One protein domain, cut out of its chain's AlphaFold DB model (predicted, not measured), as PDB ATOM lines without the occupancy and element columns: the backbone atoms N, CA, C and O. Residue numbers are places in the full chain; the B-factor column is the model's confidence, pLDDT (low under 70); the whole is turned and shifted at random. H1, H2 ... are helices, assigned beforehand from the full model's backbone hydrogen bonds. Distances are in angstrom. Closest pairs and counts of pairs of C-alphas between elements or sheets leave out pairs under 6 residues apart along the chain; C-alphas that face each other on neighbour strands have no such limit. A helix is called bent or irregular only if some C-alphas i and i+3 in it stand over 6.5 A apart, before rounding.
ATOM      1  N   ILE A  72     -90.540  28.626  45.476       68.75
ATOM      2  CA  ILE A  72     -89.401  29.542  45.483       68.75
ATOM      3  C   ILE A  72     -88.524  29.307  46.717       68.75
ATOM      4  O   ILE A  72     -87.298  29.391  46.604       68.75
ATOM      5  N   ALA A  73     -89.130  28.985  47.863       72.62
ATOM      6  CA  ALA A  73     -88.428  28.742  49.118       72.62
ATOM      7  C   ALA A  73     -87.676  27.402  49.100       72.62
ATOM      8  O   ALA A  73     -86.521  27.338  49.522       72.62
ATOM      9  N   GLU A  74     -88.267  26.351  48.527       75.19
ATOM     10  CA  GLU A  74     -87.685  25.002  48.483       75.19
ATOM     11  C   GLU A  74     -86.261  24.939  47.875       75.19
ATOM     12  O   GLU A  74     -85.343  24.430  48.534       75.19
ATOM     13  N   PRO A  75     -85.984  25.486  46.668       76.00
ATOM     14  CA  PRO A  75     -84.632  25.500  46.111       76.00
ATOM     15  C   PRO A  75     -83.636  26.300  46.954       76.00
ATOM     16  O   PRO A  75     -82.443  25.976  46.978       76.00
ATOM     17  N   VAL A  76     -84.108  27.350  47.625       76.44
ATOM     18  CA  VAL A  76     -83.279  28.211  48.473       76.44
ATOM     19  C   VAL A  76     -82.896  27.468  49.749       76.44
ATOM     20  O   VAL A  76     -81.706  27.373  50.053       76.44
ATOM     21  N   HIS A  77     -83.861  26.836  50.425       78.50
ATOM     22  CA  HIS A  77     -83.615  25.970  51.579       78.50
ATOM     23  C   HIS A  77     -82.628  24.853  51.236       78.50
ATOM     24  O   HIS A  77     -81.647  24.654  51.950       78.50
ATOM     25  N   ARG A  78     -82.798  24.182  50.091       81.44
ATOM     26  CA  ARG A  78     -81.860  23.145  49.633       81.44
ATOM     27  C   ARG A  78     -80.439  23.678  49.425       81.44
ATOM     28  O   ARG A  78     -79.474  23.021  49.812       81.44
ATOM     29  N   THR A  79     -80.297  24.863  48.828       81.25
ATOM     30  CA  THR A  79     -78.984  25.503  48.628       81.25
ATOM     31  C   THR A  79     -78.315  25.792  49.969       81.25
ATOM     32  O   THR A  79     -77.131  25.509  50.145       81.25
ATOM     33  N   LEU A  80     -79.081  26.283  50.941       76.62
ATOM     34  CA  LEU A  80     -78.591  26.568  52.285       76.62
ATOM     35  C   LEU A  80     -78.201  25.303  53.046       76.62
ATOM     36  O   LEU A  80     -77.120  25.270  53.622       76.62
ATOM     37  N   HIS A  81     -79.013  24.245  52.996       81.31
ATOM     38  CA  HIS A  81     -78.657  22.955  53.591       81.31
ATOM     39  C   HIS A  81     -77.358  22.399  53.001       81.31
ATOM     40  O   HIS A  81     -76.510  21.893  53.738       81.31
ATOM     41  N   ARG A  82     -77.156  22.547  51.685       82.94
ATOM     42  CA  ARG A  82     -75.898  22.163  51.034       82.94
ATOM     43  C   ARG A  82     -74.719  22.979  51.560       82.94
ATOM     44  O   ARG A  82     -73.692  22.394  51.889       82.94
ATOM     45  N   LEU A  83     -74.861  24.300  51.660       79.12
ATOM     46  CA  LEU A  83     -73.811  25.164  52.201       79.12
ATOM     47  C   LEU A  83     -73.512  24.836  53.670       79.12
ATOM     48  O   LEU A  83     -72.350  24.712  54.041       79.12
ATOM     49  N   ALA A  84     -74.540  24.618  54.488       80.00
ATOM     50  CA  ALA A  84     -74.369  24.244  55.886       80.00
ATOM     51  C   ALA A  84     -73.613  22.916  56.038       80.00
ATOM     52  O   ALA A  84     -72.688  22.823  56.846       80.00
ATOM     53  N   ARG A  85     -73.933  21.920  55.200       80.81
ATOM     54  CA  ARG A  85     -73.223  20.634  55.162       80.81
ATOM     55  C   ARG A  85     -71.768  20.786  54.713       80.81
ATOM     56  O   ARG A  85     -70.891  20.186  55.325       80.81
ATOM     57  N   LEU A  86     -71.500  21.595  53.683       80.19
ATOM     58  CA  LEU A  86     -70.133  21.874  53.214       80.19
ATOM     59  C   LEU A  86     -69.277  22.532  54.301       80.19
ATOM     60  O   LEU A  86     -68.100  22.214  54.435       80.19
ATOM     61  N   HIS A  87     -69.879  23.405  55.106       76.75
ATOM     62  CA  HIS A  87     -69.211  24.089  56.211       76.75
ATOM     63  C   HIS A  87     -69.219  23.309  57.533       76.75
ATOM     64  O   HIS A  87     -68.822  23.869  58.551       76.75
ATOM     65  N   ARG A  88     -69.642  22.032  57.530       79.56
ATOM     66  CA  ARG A  88     -69.690  21.159  58.721       79.56
ATOM     67  C   ARG A  88     -70.430  21.802  59.903       79.56
ATOM     68  O   ARG A  88     -70.038  21.663  61.058       79.56
ATOM     69  N   LEU A  89     -71.506  22.532  59.611       79.88
ATOM     70  CA  LEU A  89     -72.341  23.159  60.632       79.88
ATOM     71  C   LEU A  89     -73.288  22.099  61.199       79.88
ATOM     72  O   LEU A  89     -74.358  21.856  60.644       79.88
ATOM     73  N   HIS A  90     -72.856  21.433  62.269       75.69
ATOM     74  CA  HIS A  90     -73.595  20.319  62.870       75.69
ATOM     75  C   HIS A  90     -74.478  20.745  64.048       75.69
ATOM     76  O   HIS A  90     -75.443  20.049  64.354       75.69
ATOM     77  N   SER A  91     -74.199  21.893  64.679       80.75
ATOM     78  CA  SER A  91     -75.015  22.418  65.777       80.75
ATOM     79  C   SER A  91     -75.852  23.645  65.371       80.75
ATOM     80  O   SER A  91     -75.444  24.431  64.506       80.75
ATOM     81  N   PRO A  92     -77.006  23.889  66.028       73.56
ATOM     82  CA  PRO A  92     -77.779  25.121  65.845       73.56
ATOM     83  C   PRO A  92     -76.977  26.393  66.166       73.56
ATOM     84  O   PRO A  92     -77.202  27.444  65.561       73.56
ATOM     85  N   GLY A  93     -76.029  26.303  67.106       80.38
ATOM     86  CA  GLY A  93     -75.129  27.399  67.466       80.38
ATOM     87  C   GLY A  93     -74.167  27.754  66.333       80.38
ATOM     88  O   GLY A  93     -74.009  28.934  66.009       80.38
ATOM     89  N   ASP A  94     -73.595  26.745  65.676       81.06
ATOM     90  CA  ASP A  94     -72.711  26.935  64.520       81.06
ATOM     91  C   ASP A  94     -73.477  27.511  63.336       81.06
ATOM     92  O   ASP A  94     -73.014  28.454  62.692       81.06
ATOM     93  N   LEU A  95     -74.696  27.017  63.101       78.69
ATOM     94  CA  LEU A  95     -75.570  27.563  62.070       78.69
ATOM     95  C   LEU A  95     -75.876  29.041  62.327       78.69
ATOM     96  O   LEU A  95     -75.769  29.846  61.406       78.69
ATOM     97  N   LYS A  96     -76.193  29.427  63.569       82.25
ATOM     98  CA  LYS A  96     -76.466  30.827  63.936       82.25
ATOM     99  C   LYS A  96     -75.255  31.736  63.695       82.25
ATOM    100  O   LYS A  96     -75.439  32.856  63.219       82.25
ATOM    101  N   LYS A  97     -74.038  31.259  63.985       83.81
ATOM    102  CA  LYS A  97     -72.782  31.995  63.745       83.81
ATOM    103  C   LYS A  97     -72.452  32.113  62.256       83.81
ATOM    104  O   LYS A  97     -72.010  33.165  61.807       83.81
ATOM    105  N   ALA A  98     -72.680  31.054  61.487       83.88
ATOM    106  CA  ALA A  98     -72.345  31.010  60.068       83.88
ATOM    107  C   ALA A  98     -73.428  31.612  59.157       83.88
ATOM    108  O   ALA A  98     -73.119  32.014  58.036       83.88
ATOM    109  N   LEU A  99     -74.680  31.713  59.622       84.56
ATOM    110  CA  LEU A  99     -75.824  32.211  58.847       84.56
ATOM    111  C   LEU A  99     -75.543  33.530  58.117       84.56
ATOM    112  O   LEU A  99     -75.823  33.592  56.920       84.56
ATOM    113  N   PRO A 100     -74.985  34.573  58.773       86.62
ATOM    114  CA  PRO A 100     -74.733  35.845  58.107       86.62
ATOM    115  C   PRO A 100     -73.780  35.684  56.922       86.62
ATOM    116  O   PRO A 100     -74.029  36.237  55.853       86.62
ATOM    117  N   LYS A 101     -72.739  34.855  57.081       85.19
ATOM    118  CA  LYS A 101     -71.786  34.537  56.016       85.19
ATOM    119  C   LYS A 101     -72.459  33.772  54.876       85.19
ATOM    120  O   LYS A 101     -72.226  34.093  53.718       85.19
ATOM    121  N   LEU A 102     -73.319  32.799  55.182       83.50
ATOM    122  CA  LEU A 102     -74.042  32.029  54.163       83.50
ATOM    123  C   LEU A 102     -75.006  32.896  53.349       83.50
ATOM    124  O   LEU A 102     -75.033  32.803  52.124       83.50
ATOM    125  N   VAL A 103     -75.769  33.759  54.024       86.69
ATOM    126  CA  VAL A 103     -76.688  34.706  53.378       86.69
ATOM    127  C   VAL A 103     -75.913  35.707  52.523       86.69
ATOM    128  O   VAL A 103     -76.314  35.971  51.393       86.69
ATOM    129  N   TYR A 104     -74.778  36.212  53.015       85.94
ATOM    130  CA  TYR A 104     -73.892  37.085  52.245       85.94
ATOM    131  C   TYR A 104     -73.373  36.395  50.977       85.94
ATOM    132  O   TYR A 104     -73.546  36.919  49.882       85.94
ATOM    133  N   VAL A 105     -72.818  35.185  51.104       84.44
ATOM    134  CA  VAL A 105     -72.331  34.407  49.954       84.44
ATOM    135  C   VAL A 105     -73.449  34.177  48.942       84.44
ATOM    136  O   VAL A 105     -73.216  34.306  47.746       84.44
ATOM    137  N   TYR A 106     -74.669  33.879  49.392       84.19
ATOM    138  CA  TYR A 106     -75.810  33.731  48.492       84.19
ATOM    139  C   TYR A 106     -76.156  35.043  47.774       84.19
ATOM    140  O   TYR A 106     -76.258  35.057  46.550       84.19
ATOM    141  N   ASN A 107     -76.303  36.142  48.518       87.12
ATOM    142  CA  ASN A 107     -76.750  37.425  47.973       87.12
ATOM    143  C   ASN A 107     -75.694  38.113  47.094       87.12
ATOM    144  O   ASN A 107     -76.060  38.867  46.198       87.12
ATOM    145  N   CYS A 108     -74.404  37.862  47.322       84.81
ATOM    146  CA  CYS A 108     -73.314  38.449  46.540       84.81
ATOM    147  C   CYS A 108     -72.849  37.553  45.389       84.81
ATOM    148  O   CYS A 108     -72.206  38.041  44.462       84.81
ATOM    149  N   ARG A 109     -73.182  36.256  45.395       81.38
ATOM    150  CA  ARG A 109     -72.849  35.381  44.271       81.38
ATOM    151  C   ARG A 109     -73.730  35.739  43.071       81.38
ATOM    152  O   ARG A 109     -74.956  35.717  43.196       81.38
ATOM    153  N   PRO A 110     -73.145  36.020  41.894       77.44
ATOM    154  CA  PRO A 110     -73.933  36.217  40.694       77.44
ATOM    155  C   PRO A 110     -74.750  34.956  40.414       77.44
ATOM    156  O   PRO A 110     -74.246  33.829  40.392       77.44
ATOM    157  N   HIS A 111     -76.052  35.151  40.231       74.88
ATOM    158  CA  HIS A 111     -76.871  34.158  39.551       74.88
ATOM    159  C   HIS A 111     -76.715  34.363  38.039       74.88
ATOM    160  O   HIS A 111     -75.808  35.065  37.617       74.88
TER     161      HIS A 111
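This is residues 72 to 111 of the 122 residues of the protein "Retrovirus polyprotein, putative" of Perkinsus marinus (strain ATCC 50983 / TXsc) (UniProt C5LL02). Two helices make an open V: the longer, kinked H2 and H1 are joined at the closed end by a short loop, and the V opens toward the two ends of the printed part. The printed part has 40 residues with two named helices, H1 then H2, and no named strand; the class is all helix. It is compact, with a radius of gyration of the C-alphas of 10.1 A and spans of 28 by 19 by 15 A.

H2, residues 92 to 108, has a kink of 44 degrees near residue 99 and is irregular, with C-alphas 97 and 100 7.1 A apart. With residues 95 to 102 alone it touches residues 80 to 84 of H1, residues 73 to 86. Their closest C-alphas, of Leu 95 and Ala 84, are 7.1 A apart. The helices run opposite ways at a steep tilt of 65 degrees. Every O i to N i+4 pair is within hydrogen-bond range in H1, and 11 of 13 in H2.

H2 measures 23.9 A from C-alpha 92 at (-77.779, 25.121, 65.845) to C-alpha 108 at (-73.314, 38.449, 46.540). H1 measures 20.0 A, beginning at C-alpha 73 (-88.428, 28.742, 49.118).

The C-alphas farthest apart, of Ser 91 and His 111, are 28.8 A apart. The link from H1 to H2 is tight, and the printed part has no cut. Mean pLDDT of the printed part is 80.4; residue 72 is under 70.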